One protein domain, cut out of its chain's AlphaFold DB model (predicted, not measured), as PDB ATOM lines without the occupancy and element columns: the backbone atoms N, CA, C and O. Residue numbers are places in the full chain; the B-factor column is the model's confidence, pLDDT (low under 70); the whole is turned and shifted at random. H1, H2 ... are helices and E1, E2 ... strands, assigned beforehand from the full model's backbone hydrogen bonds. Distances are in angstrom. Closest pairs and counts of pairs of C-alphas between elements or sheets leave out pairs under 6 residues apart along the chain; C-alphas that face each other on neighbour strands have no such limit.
ATOM      1  N   LEU A  76     107.160 130.123 128.022       64.77
ATOM      2  CA  LEU A  76     107.714 129.218 129.026       64.77
ATOM      3  C   LEU A  76     108.532 129.995 130.063       64.77
ATOM      4  O   LEU A  76     108.394 129.753 131.261       64.77
ATOM      5  N   GLN A  77     109.310 130.981 129.611       65.72
ATOM      6  CA  GLN A  77     110.068 131.855 130.492       65.72
ATOM      7  C   GLN A  77     109.148 132.715 131.358       65.72
ATOM      8  O   GLN A  77     109.382 132.811 132.559       65.72
ATOM      9  N   GLN A  78     108.050 133.246 130.814       62.34
ATOM     10  CA  GLN A  78     107.035 133.950 131.607       62.34
ATOM     11  C   GLN A  78     106.374 133.026 132.642       62.34
ATOM     12  O   GLN A  78     106.256 133.396 133.811       62.34
ATOM     13  N   ALA A  79     106.007 131.801 132.246       68.54
ATOM     14  CA  ALA A  79     105.391 130.829 133.146       68.54
ATOM     15  C   ALA A  79     106.317 130.459 134.314       68.54
ATOM     16  O   ALA A  79     105.890 130.484 135.467       68.54
ATOM     17  N   LEU A  80     107.594 130.171 134.049       71.80
ATOM     18  CA  LEU A  80     108.542 129.792 135.097       71.80
ATOM     19  C   LEU A  80     109.028 130.980 135.929       71.80
ATOM     20  O   LEU A  80     109.246 130.810 137.124       71.80
ATOM     21  N   SER A  81     109.138 132.175 135.342       67.16
ATOM     22  CA  SER A  81     109.494 133.394 136.086       67.16
ATOM     23  C   SER A  81     108.410 133.795 137.090       67.16
ATOM     24  O   SER A  81     108.714 134.425 138.096       67.16
ATOM     25  N   SER A  82     107.154 133.405 136.843       70.71
ATOM     26  CA  SER A  82     106.038 133.614 137.776       70.71
ATOM     27  C   SER A  82     105.982 132.598 138.927       70.71
ATOM     28  O   SER A  82     105.222 132.788 139.878       70.71
ATOM     29  N   MET A  83     106.771 131.519 138.874       73.09
ATOM     30  CA  MET A  83     106.806 130.522 139.942       73.09
ATOM     31  C   MET A  83     107.714 130.974 141.092       73.09
ATOM     32  O   MET A  83     108.838 131.418 140.878       73.09
ATOM     33  N   GLY A  84     107.260 130.785 142.333       76.16
ATOM     34  CA  GLY A  84     108.103 130.999 143.514       76.16
ATOM     35  C   GLY A  84     109.275 130.006 143.600       76.16
ATOM     36  O   GLY A  84     109.216 128.910 143.035       76.16
ATOM     37  N   ASN A  85     110.318 130.358 144.367       77.36
ATOM     38  CA  ASN A  85     111.534 129.544 144.557       77.36
ATOM     39  C   ASN A  85     111.237 128.077 144.918       77.36
ATOM     40  O   ASN A  85     111.850 127.163 144.364       77.36
ATOM     41  N   GLU A  86     110.284 127.832 145.823       77.99
ATOM     42  CA  GLU A  86     109.898 126.473 146.233       77.99
ATOM     43  C   GLU A  86     109.261 125.675 145.088       77.99
ATOM     44  O   GLU A  86     109.599 124.507 144.876       77.99
ATOM     45  N   ALA A  87     108.387 126.312 144.302       80.71
ATOM     46  CA  ALA A  87     107.743 125.683 143.152       80.71
ATOM     47  C   ALA A  87     108.767 125.346 142.061       80.71
ATOM     48  O   ALA A  87     108.745 124.239 141.514       80.71
ATOM     49  N   PHE A  88     109.721 126.245 141.799       86.91
ATOM     50  CA  PHE A  88     110.818 125.965 140.878       86.91
ATOM     51  C   PHE A  88     111.725 124.849 141.394       86.91
ATOM     52  O   PHE A  88     112.066 123.950 140.635       86.91
ATOM     53  N   THR A  89     112.068 124.842 142.682       84.41
ATOM     54  CA  THR A  89     112.914 123.793 143.274       84.41
ATOM     55  C   THR A  89     112.247 122.421 143.175       84.41
ATOM     56  O   THR A  89     112.902 121.432 142.841       84.41
ATOM     57  N   SER A  90     110.931 122.351 143.390       83.24
ATOM     58  CA  SER A  90     110.136 121.137 143.179       83.24
ATOM     59  C   SER A  90     110.136 120.701 141.708       83.24
ATOM     60  O   SER A  90     110.433 119.541 141.403       83.24
ATOM     61  N   LEU A  91     109.903 121.633 140.772       87.54
ATOM     62  CA  LEU A  91     109.965 121.356 139.336       87.54
ATOM     63  C   LEU A  91     111.354 120.854 138.930       87.54
ATOM     64  O   LEU A  91     111.457 119.782 138.333       87.54
ATOM     65  N   PHE A  92     112.408 121.582 139.295       89.70
ATOM     66  CA  PHE A  92     113.794 121.237 139.024       89.70
ATOM     67  C   PHE A  92     114.102 119.841 139.555       89.70
ATOM     68  O   PHE A  92     114.586 119.005 138.805       89.70
ATOM     69  N   ASN A  93     113.737 119.527 140.800       87.65
ATOM     70  CA  ASN A  93     113.987 118.213 141.392       87.65
ATOM     71  C   ASN A  93     113.170 117.073 140.774       87.65
ATOM     72  O   ASN A  93     113.634 115.933 140.787       87.65
ATOM     73  N   SER A  94     112.008 117.365 140.186       88.68
ATOM     74  CA  SER A  94     111.203 116.374 139.463       88.68
ATOM     75  C   SER A  94     111.798 115.960 138.110       88.68
ATOM     76  O   SER A  94     111.349 114.974 137.523       88.68
ATOM     77  N   ARG A  95     112.776 116.710 137.578       89.51
ATOM     78  CA  ARG A  95     113.314 116.474 136.234       89.51
ATOM     79  C   ARG A  95     114.428 115.424 136.175       89.51
ATOM     80  O   ARG A  95     115.182 115.250 137.138       89.51
ATOM     81  N   PRO A  96     114.591 114.744 135.020       89.10
ATOM     82  CA  PRO A  96     115.688 113.809 134.796       89.10
ATOM     83  C   PRO A  96     117.059 114.440 135.062       89.10
ATOM     84  O   PRO A  96     117.331 115.572 134.667       89.10
ATOM     85  N   VAL A  97     117.974 113.676 135.669       87.74
ATOM     86  CA  VAL A  97     119.352 114.125 135.971       87.74
ATOM     87  C   VAL A  97     120.068 114.664 134.727       87.74
ATOM     88  O   VAL A  97     120.787 115.654 134.816       87.74
ATOM     89  N   ALA A  98     119.835 114.042 133.568       90.37
ATOM     90  CA  ALA A  98     120.387 114.454 132.281       90.37
ATOM     91  C   ALA A  98     119.955 115.873 131.865       90.37
ATOM     92  O   ALA A  98     120.782 116.653 131.396       90.37
ATOM     93  N   GLU A  99     118.683 116.220 132.064       92.16
ATOM     94  CA  GLU A  99     118.149 117.555 131.775       92.16
ATOM     95  C   GLU A  99     118.719 118.588 132.752       92.16
ATOM     96  O   GLU A  99     119.230 119.625 132.335       92.16
ATOM     97  N   ARG A 100     118.724 118.267 134.051       92.36
ATOM     98  CA  ARG A 100     119.260 119.151 135.098       92.36
ATOM     99  C   ARG A 100     120.733 119.475 134.877       92.36
ATOM    100  O   ARG A 100     121.124 120.630 134.987       92.36
ATOM    101  N   ALA A 101     121.541 118.475 134.516       89.55
ATOM    102  CA  ALA A 101     122.961 118.667 134.231       89.55
ATOM    103  C   ALA A 101     123.195 119.606 133.037       89.55
ATOM    104  O   ALA A 101     124.100 120.438 133.082       89.55
ATOM    105  N   ALA A 102     122.375 119.496 131.987       91.69
ATOM    106  CA  ALA A 102     122.453 120.384 130.831       91.69
ATOM    107  C   ALA A 102     122.032 121.820 131.188       91.69
ATOM    108  O   ALA A 102     122.740 122.764 130.842       91.69
ATOM    109  N   ALA A 103     120.933 121.982 131.933       91.44
ATOM    110  CA  ALA A 103     120.458 123.287 132.390       91.44
ATOM    111  C   ALA A 103     121.479 123.982 133.307       91.44
ATOM    112  O   ALA A 103     121.825 125.136 133.085       91.44
ATOM    113  N   MET A 104     122.048 123.263 134.281       90.47
ATOM    114  CA  MET A 104     123.095 123.804 135.155       90.47
ATOM    115  C   MET A 104     124.349 124.220 134.379       90.47
ATOM    116  O   MET A 104     124.962 125.231 134.714       90.47
ATOM    117  N   LEU A 105     124.734 123.473 133.338       89.18
ATOM    118  CA  LEU A 105     125.880 123.833 132.502       89.18
ATOM    119  C   LEU A 105     125.642 125.147 131.750       89.18
ATOM    120  O   LEU A 105     126.548 125.980 131.689       89.18
ATOM    121  N   ILE A 106     124.437 125.348 131.208       89.04
ATOM    122  CA  ILE A 106     124.069 126.612 130.559       89.04
ATOM    123  C   ILE A 106     124.033 127.738 131.594       89.04
ATOM    124  O   ILE A 106     124.651 128.767 131.360       89.04
ATOM    125  N   ALA A 107     123.423 127.529 132.762       87.80
ATOM    126  CA  ALA A 107     123.385 128.534 133.829       87.80
ATOM    127  C   ALA A 107     124.775 128.978 134.298       87.80
ATOM    128  O   ALA A 107     124.980 130.154 134.575       87.80
ATOM    129  N   GLN A 108     125.751 128.067 134.336       86.45
ATOM    130  CA  GLN A 108     127.120 128.394 134.736       86.45
ATOM    131  C   GLN A 108     127.921 129.141 133.668       86.45
ATOM    132  O   GLN A 108     128.819 129.904 134.015       86.45
ATOM    133  N   ARG A 109     127.671 128.880 132.380       85.30
ATOM    134  CA  ARG A 109     128.516 129.389 131.283       85.30
ATOM    135  C   ARG A 109     127.878 130.502 130.464       85.30
ATOM    136  O   ARG A 109     128.600 131.341 129.942       85.30
ATOM    137  N   TYR A 110     126.556 130.485 130.338       86.64
ATOM    138  CA  TYR A 110     125.778 131.351 129.452       86.64
ATOM    139  C   TYR A 110     124.475 131.809 130.143       86.64
ATOM    140  O   TYR A 110     123.386 131.497 129.657       86.64
ATOM    141  N   PRO A 111     124.556 132.510 131.292       79.91
ATOM    142  CA  PRO A 111     123.387 132.821 132.121       79.91
ATOM    143  C   PRO A 111     122.358 133.739 131.442       79.91
ATOM    144  O   PRO A 111     121.169 133.615 131.720       79.91
ATOM    145  N   SER A 112     122.796 134.641 130.558       75.35
ATOM    146  CA  SER A 112     121.960 135.690 129.953       75.35
ATOM    147  C   SER A 112     121.707 135.500 128.452       75.35
ATOM    148  O   SER A 112     120.594 135.719 127.983       75.35
ATOM    149  N   GLU A 113     122.718 135.086 127.687       77.83
ATOM    150  CA  GLU A 113     122.654 135.084 126.213       77.83
ATOM    151  C   GLU A 113     122.121 133.766 125.620       77.83
ATOM    152  O   GLU A 113     121.584 133.742 124.510       77.83
ATOM    153  N   GLY A 114     122.219 132.663 126.369       82.29
ATOM    154  CA  GLY A 114     122.055 131.317 125.822       82.29
ATOM    155  C   GLY A 114     123.271 130.864 125.014       82.29
ATOM    156  O   GLY A 114     124.298 131.533 124.946       82.29
ATOM    157  N   VAL A 115     123.176 129.680 124.415       88.41
ATOM    158  CA  VAL A 115     124.284 129.056 123.681       88.41
ATOM    159  C   VAL A 115     123.809 128.543 122.330       88.41
ATOM    160  O   VAL A 115     122.737 127.954 122.226       88.41
ATOM    161  N   THR A 116     124.602 128.729 121.274       88.17
ATOM    162  CA  THR A 116     124.271 128.148 119.963       88.17
ATOM    163  C   THR A 116     124.132 126.635 120.070       88.17
ATOM    164  O   THR A 116     124.902 125.977 120.772       88.17
ATOM    165  N   LEU A 117     123.174 126.057 119.344       85.10
ATOM    166  CA  LEU A 117     122.915 124.618 119.377       85.10
ATOM    167  C   LEU A 117     124.188 123.800 119.105       85.10
ATOM    168  O   LEU A 117     124.434 122.789 119.756       85.10
ATOM    169  N   LYS A 118     125.048 124.278 118.199       83.26
ATOM    170  CA  LYS A 118     126.344 123.652 117.922       83.26
ATOM    171  C   LYS A 118     127.255 123.639 119.155       83.26
ATOM    172  O   LYS A 118     127.729 122.575 119.547       83.26
ATOM    173  N   ALA A 119     127.472 124.796 119.783       85.37
ATOM    174  CA  ALA A 119     128.312 124.893 120.976       85.37
ATOM    175  C   ALA A 119     127.716 124.115 122.162       85.37
ATOM    176  O   ALA A 119     128.457 123.512 122.939       85.37
ATOM    177  N   PHE A 120     126.385 124.058 122.267       88.28
ATOM    178  CA  PHE A 120     125.682 123.240 123.251       88.28
ATOM    179  C   PHE A 120     126.000 121.750 123.084       88.28
ATOM    180  O   PHE A 120     126.375 121.093 124.053       88.28
ATOM    181  N   VAL A 121     125.927 121.221 121.857       86.22
ATOM    182  CA  VAL A 121     126.232 119.810 121.552       86.22
ATOM    183  C   VAL A 121     127.687 119.460 121.855       86.22
ATOM    184  O   VAL A 121     127.968 118.386 122.391       86.22
ATOM    185  N   GLU A 122     128.617 120.364 121.552       83.65
ATOM    186  CA  GLU A 122     130.045 120.169 121.825       83.65
ATOM    187  C   GLU A 122     130.358 120.157 123.332       83.65
ATOM    188  O   GLU A 122     131.260 119.443 123.777       83.65
ATOM    189  N   GLN A 123     129.591 120.904 124.133       86.21
ATOM    190  CA  GLN A 123     129.800 121.069 125.578       86.21
ATOM    191  C   GLN A 123     128.888 120.183 126.437       86.21
ATOM    192  O   GLN A 123     128.951 120.227 127.666       86.21
ATOM    193  N   LEU A 124     128.058 119.359 125.800       84.65
ATOM    194  CA  LEU A 124     127.002 118.593 126.444       84.65
ATOM    195  C   LEU A 124     127.588 117.594 127.470       84.65
ATOM    196  O   LEU A 124     128.497 116.815 127.126       84.65
ATOM    197  N   PRO A 125     127.083 117.558 128.720       86.89
ATOM    198  CA  PRO A 125     127.522 116.584 129.716       86.89
ATOM    199  C   PRO A 125     127.366 115.147 129.200       86.89
ATOM    200  O   PRO A 125     126.439 114.847 128.445       86.89
ATOM    201  N   SER A 126     128.259 114.238 129.603       82.11
ATOM    202  CA  SER A 126     128.214 112.831 129.163       82.11
ATOM    203  C   SER A 126     126.870 112.169 129.479       82.11
ATOM    204  O   SER A 126     126.293 111.522 128.614       82.11
ATOM    205  N   LEU A 127     126.325 112.421 130.673       85.13
ATOM    206  CA  LEU A 127     125.013 111.921 131.099       85.13
ATOM    207  C   LEU A 127     123.873 112.376 130.176       85.13
ATOM    208  O   LEU A 127     122.964 111.599 129.893       85.13
ATOM    209  N   SER A 128     123.922 113.618 129.696       88.90
ATOM    210  CA  SER A 128     122.913 114.177 128.794       88.90
ATOM    211  C   SER A 128     123.047 113.593 127.382       88.90
ATOM    212  O   SER A 128     122.043 113.241 126.767       88.90
ATOM    213  N   ARG A 129     124.284 113.369 126.905       84.87
ATOM    214  CA  ARG A 129     124.541 112.651 125.643       84.87
ATOM    215  C   ARG A 129     124.016 111.221 125.694       84.87
ATOM    216  O   ARG A 129     123.339 110.785 124.768       84.87
ATOM    217  N   ASP A 130     124.301 110.503 126.775       82.29
ATOM    218  CA  ASP A 130     123.874 109.113 126.941       82.29
ATOM    219  C   ASP A 130     122.344 108.983 126.993       82.29
ATOM    220  O   ASP A 130     121.792 108.039 126.423       82.29
ATOM    221  N   ASP A 131     121.646 109.936 127.624       88.22
ATOM    222  CA  ASP A 131     120.178 109.977 127.640       88.22
ATOM    223  C   ASP A 131     119.595 110.174 126.236       88.22
ATOM    224  O   ASP A 131     118.722 109.411 125.813       88.22
ATOM    225  N   MET A 132     120.139 111.121 125.468       86.01
ATOM    226  CA  MET A 132     119.740 111.340 124.077       86.01
ATOM    227  C   MET A 132     119.904 110.082 123.221       86.01
ATOM    228  O   MET A 132     118.978 109.686 122.505       86.01
ATOM    229  N   PHE A 133     121.059 109.415 123.321       82.01
ATOM    230  CA  PHE A 133     121.318 108.175 122.590       82.01
ATOM    231  C   PHE A 133     120.376 107.052 123.022       82.01
ATOM    232  O   PHE A 133     119.853 106.326 122.173       82.01
ATOM    233  N   ARG A 134     120.105 106.923 124.326       82.19
ATOM    234  CA  ARG A 134     119.183 105.910 124.856       82.19
ATOM    235  C   ARG A 134     117.756 106.125 124.351       82.19
ATOM    236  O   ARG A 134     117.079 105.147 124.043       82.19
ATOM    237  N   ARG A 135     117.316 107.379 124.228       83.20
ATOM    238  CA  ARG A 135     115.985 107.747 123.721       83.20
ATOM    239  C   ARG A 135     115.900 107.787 122.194       83.20
ATOM    240  O   ARG A 135     114.798 107.862 121.666       83.20
ATOM    241  N   SER A 136     117.032 107.689 121.488       83.56
ATOM    242  CA  SER A 136     117.110 107.807 120.022       83.56
ATOM    243  C   SER A 136     116.487 109.109 119.493       83.56
ATOM    244  O   SER A 136     115.827 109.108 118.456       83.56
ATOM    245  N   MET A 137     116.687 110.214 120.218       85.82
ATOM    246  CA  MET A 137     116.176 111.541 119.857       85.82
ATOM    247  C   MET A 137     117.277 112.390 119.219       85.82
ATOM    248  O   MET A 137     118.450 112.277 119.585       85.82
ATOM    249  N   ARG A 138     116.900 113.257 118.271       85.20
ATOM    250  CA  ARG A 138     117.793 114.317 117.782       85.20
ATOM    251  C   ARG A 138     117.989 115.369 118.878       85.20
ATOM    252  O   ARG A 138     117.180 115.445 119.801       85.20
ATOM    253  N   VAL A 139     119.065 116.157 118.797       87.01
ATOM    254  CA  VAL A 139     119.389 117.175 119.818       87.01
ATOM    255  C   VAL A 139     118.227 118.151 119.968       87.01
ATOM    256  O   VAL A 139     117.797 118.432 121.078       87.01
ATOM    257  N   GLU A 140     117.700 118.630 118.848       87.66
ATOM    258  CA  GLU A 140     116.625 119.611 118.779       87.66
ATOM    259  C   GLU A 140     115.361 119.076 119.452       87.66
ATOM    260  O   GLU A 140     114.753 119.757 120.271       87.66
ATOM    261  N   ASP A 141     115.000 117.829 119.150       89.14
ATOM    262  CA  ASP A 141     113.822 117.172 119.718       89.14
ATOM    263  C   ASP A 141     114.001 116.881 121.210       89.14
ATOM    264  O   ASP A 141     113.047 116.975 121.979       89.14
ATOM    265  N   TRP A 142     115.227 116.564 121.636       92.26
ATOM    266  CA  TRP A 142     115.548 116.377 123.047       92.26
ATOM    267  C   TRP A 142     115.444 117.692 123.820       92.26
ATOM    268  O   TRP A 142     114.784 117.716 124.854       92.26
ATOM    269  N   VAL A 143     115.999 118.794 123.295       91.14
ATOM    270  CA  VAL A 143     115.885 120.129 123.910       91.14
ATOM    271  C   VAL A 143     114.424 120.579 123.962       91.14
ATOM    272  O   VAL A 143     113.988 121.065 124.997       91.14
ATOM    273  N   ARG A 144     113.633 120.361 122.901       89.49
ATOM    274  CA  ARG A 144     112.185 120.658 122.906       89.49
ATOM    275  C   ARG A 144     111.390 119.806 123.899       89.49
ATOM    276  O   ARG A 144     110.325 120.225 124.334       89.49
ATOM    277  N   ALA A 145     111.874 118.610 124.231       88.13
ATOM    278  CA  ALA A 145     111.262 117.745 125.237       88.13
ATOM    279  C   ALA A 145     111.681 118.101 126.675       88.13
ATOM    280  O   ALA A 145     111.109 117.555 127.623       88.13
ATOM    281  N   CYS A 146     112.677 118.972 126.849       91.15
ATOM    282  CA  CYS A 146     113.071 119.495 128.146       91.15
ATOM    283  C   CYS A 146     112.145 120.639 128.576       91.15
ATOM    284  O   CYS A 146     111.570 121.359 127.767       91.15
ATOM    285  N   THR A 147     112.018 120.807 129.885       88.52
ATOM    286  CA  THR A 147     111.266 121.897 130.524       88.52
ATOM    287  C   THR A 147     112.169 122.974 131.120       88.52
ATOM    288  O   THR A 147     111.739 124.107 131.283       88.52
ATOM    289  N   LEU A 148     113.413 122.629 131.468       90.24
ATOM    290  CA  LEU A 148     114.379 123.535 132.095       90.24
ATOM    291  C   LEU A 148     115.182 124.365 131.088       90.24
ATOM    292  O   LEU A 148     115.785 125.374 131.453       90.24
ATOM    293  N   ILE A 149     115.208 123.922 129.835       92.16
ATOM    294  CA  ILE A 149     115.882 124.580 128.718       92.16
ATOM    295  C   ILE A 149     114.924 124.636 127.536       92.16
ATOM    296  O   ILE A 149     114.053 123.779 127.406       92.16
ATOM    297  N   GLN A 150     115.108 125.627 126.675       89.33
ATOM    298  CA  GLN A 150     114.282 125.837 125.496       89.33
ATOM    299  C   GLN A 150     115.140 126.130 124.272       89.33
ATOM    300  O   GLN A 150     116.240 126.674 124.387       89.33
ATOM    301  N   LEU A 151     114.620 125.759 123.105       90.99
ATOM    302  CA  LEU A 151     115.218 126.067 121.814       90.99
ATOM    303  C   LEU A 151     114.514 127.300 121.238       90.99
ATOM    304  O   LEU A 151     113.321 127.236 120.951       90.99
ATOM    305  N   GLU A 152     115.246 128.394 121.075       86.80
ATOM    306  CA  GLU A 152     114.786 129.607 120.401       86.80
ATOM    307  C   GLU A 152     115.559 129.800 119.104       86.80
ATOM    308  O   GLU A 152     116.747 129.506 119.035       86.80
ATOM    309  N   GLU A 153     114.892 130.301 118.077       83.30
ATOM    310  CA  GLU A 153     115.526 130.682 116.821       83.30
ATOM    311  C   GLU A 153     115.654 132.207 116.809       83.30
ATOM    312  O   GLU A 153     114.676 132.915 117.060       83.30
ATOM    313  N   ASP A 154     116.871 132.719 116.618       77.23
ATOM    314  CA  ASP A 154     117.101 134.160 116.552       77.23
ATOM    315  C   ASP A 154     116.604 134.762 115.219       77.23
ATOM    316  O   ASP A 154     116.168 134.056 114.308       77.23
ATOM    317  N   ALA A 155     116.700 136.088 115.076       69.27
ATOM    318  CA  ALA A 155     116.290 136.792 113.856       69.27
ATOM    319  C   ALA A 155     117.053 136.358 112.583       69.27
ATOM    320  O   ALA A 155     116.631 136.686 111.476       69.27
ATOM    321  N   HIS A 156     118.165 135.631 112.727       67.68
ATOM    322  CA  HIS A 156     119.007 135.145 111.637       67.68
ATOM    323  C   HIS A 156     118.794 133.650 111.339       67.68
ATOM    324  O   HIS A 156     119.511 133.091 110.507       67.68
ATOM    325  N   GLY A 157     117.835 132.990 111.998       73.02
ATOM    326  CA  GLY A 157     117.576 131.559 111.832       73.02
ATOM    327  C   GLY A 157     118.535 130.653 112.618       73.02
ATOM    328  O   GLY A 157     118.673 129.464 112.324       73.02
ATOM    329  N   ILE A 158     119.276 131.202 113.585       77.39
ATOM    330  CA  ILE A 158     120.231 130.459 114.405       77.39
ATOM    331  C   ILE A 158     119.514 129.926 115.644       77.39
ATOM    332  O   ILE A 158     119.040 130.681 116.490       77.39
ATOM    333  N   CYS A 159     119.505 128.601 115.790       84.57
ATOM    334  CA  CYS A 159     118.978 127.941 116.978       84.57
ATOM    335  C   CYS A 159     119.901 128.148 118.196       84.57
ATOM    336  O   CYS A 159     121.037 127.654 118.233       84.57
ATOM    337  N   LEU A 160     119.384 128.823 119.217       89.25
ATOM    338  CA  LEU A 160     119.972 129.047 120.531       89.25
ATOM    339  C   LEU A 160     119.252 128.190 121.578       89.25
ATOM    340  O   LEU A 160     118.029 128.072 121.586       89.25
ATOM    341  N   VAL A 161     120.013 127.605 122.496       90.55
ATOM    342  CA  VAL A 161     119.490 126.940 123.689       90.55
ATOM    343  C   VAL A 161     119.583 127.918 124.854       90.55
ATOM    344  O   VAL A 161     120.680 128.352 125.216       90.55
ATOM    345  N   LYS A 162     118.439 128.264 125.443       91.44
ATOM    346  CA  LYS A 162     118.332 129.173 126.590       91.44
ATOM    347  C   LYS A 162     117.758 128.468 127.808       91.44
ATOM    348  O   LYS A 162     117.097 127.435 127.692       91.44
ATOM    349  N   LEU A 163     118.016 129.040 128.978       89.86
ATOM    350  CA  LEU A 163     117.364 128.623 130.214       89.86
ATOM    351  C   LEU A 163     115.905 129.046 130.187       89.86
ATOM    352  O   LEU A 163     115.566 130.133 129.728       89.86
ATOM    353  N   ALA A 164     115.056 128.182 130.722       86.09
ATOM    354  CA  ALA A 164     113.639 128.466 130.821       86.09
ATOM    355  C   ALA A 164     113.289 129.348 132.038       86.09
ATOM    356  O   ALA A 164     112.185 129.864 132.126       86.09
ATOM    357  N   ALA A 165     114.222 129.547 132.970       84.91
ATOM    358  CA  ALA A 165     114.095 130.482 134.086       84.91
ATOM    359  C   ALA A 165     115.401 131.274 134.252       84.91
ATOM    360  O   ALA A 165     116.401 130.980 133.597       84.91
ATOM    361  N   ASP A 166     115.398 132.271 135.132       82.13
ATOM    362  CA  ASP A 166     116.603 133.031 135.474       82.13
ATOM    363  C   ASP A 166     117.696 132.093 136.035       82.13
ATOM    364  O   ASP A 166     117.420 131.190 136.832       82.13
ATOM    365  N   ALA A 167     118.945 132.294 135.609       84.16
ATOM    366  CA  ALA A 167     120.097 131.487 136.006       84.16
ATOM    367  C   ALA A 167     120.241 131.367 137.533       84.16
ATOM    368  O   ALA A 167     120.679 130.321 138.019       84.16
ATOM    369  N   LYS A 168     119.795 132.380 138.293       82.30
ATOM    370  CA  LYS A 168     119.807 132.370 139.766       82.30
ATOM    371  C   LYS A 168     119.029 131.208 140.390       82.30
ATOM    372  O   LYS A 168     119.381 130.770 141.474       82.30
ATOM    373  N   PHE A 169     118.005 130.680 139.716       82.76
ATOM    374  CA  PHE A 169     117.225 129.547 140.226       82.76
ATOM    375  C   PHE A 169     117.932 128.195 140.035       82.76
ATOM    376  O   PHE A 169     117.610 127.220 140.712       82.76
ATOM    377  N   PHE A 170     118.881 128.113 139.099       83.43
ATOM    378  CA  PHE A 170     119.636 126.892 138.790       83.43
ATOM    379  C   PHE A 170     120.935 126.777 139.587       83.43
ATOM    380  O   PHE A 170     121.518 125.692 139.681       83.43
TER     381      PHE A 170
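What this domain is: This is residues 76 to 170 of the 798 residues of an uncharacterized protein of Trypanosoma cruzi (strain CL Brener) (UniProt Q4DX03). Short helices gather round one small hairpin of strands, E1 and E2, with H6 beside E1, H4 beside E2 and H3 near the hairpin's end away from its turn. H5 packs on the first part of H3, while H1 and H2 meet the rest through few contacts and make a loose corner beyond H3. The 95 printed residues hold six named helices and then two named strands, in the order H1 to H6, E1, E2; the two-stranded sheet is antiparallel and the class is mostly helix. The whole is compact, with a radius of gyration of the C-alphas of 12.7 A and spans of 33 by 32 by 20 A.

How they stand to each other: Start at H1, residues 76 to 81, which is close to but not clearly touching H2, residues 85 to 94; their closest C-alphas, of Leu 80 and Phe 88, are 7.3 A apart. Go on to H3, residues 97 to 109: it touches H5, residues 126 to 135, with residues 97 to 102 alone, at a steep tilt of 44 degrees, opposite ways, and the closest C-alphas, of Ala 98 and Ser 128, are 4.3 A apart. H2 is close to but not clearly touching H3, with C-alphas 92 and 100 closest at 7.0 A. Look next at E1, residues 149 to 153, and E2, residues 159 to 163, an antiparallel hairpin: N 150 and O 162 are 2.9 A apart and N 160 and O 152 are 2.7 A apart, within hydrogen-bond range. Residues 115 to 116 pair with residues 160 to 161 of E2, antiparallel. The closest C-alphas of H4, residues 117 to 123, and E2 are those of Leu 117 and Leu 160, 5.4 A apart; those of H6, residues 139 to 145, and E1 are Val 143 and Gln 150, 6.1 A apart. For H3 and E1 they are Ala 103 and Ile 149, 6.0 A apart. H2 and H5 are apart. In each of the six helices every O i to N i+4 pair is within hydrogen-bond range.

Where its parts are: Find C-alpha 76 at (107.714, 129.218, 129.026), where H1 begins. From C-alpha 97 at (119.352, 114.125, 135.971), H3 runs 18.4 A to C-alpha 109. H2 measures 14.1 A, H5 14.3 A, and E1 and E2 13.4 A each; E2 ends at C-alpha 163, (117.364, 128.623, 130.214).

The domain as a whole: The C-alphas farthest apart, of Glu 86 and His 156, are 36.8 A apart. The printed part has no cut. The link from H3 to H4 is short and the others are tight. Confidence is under 70 at residues 76 to 79, 81 and 155 to 156.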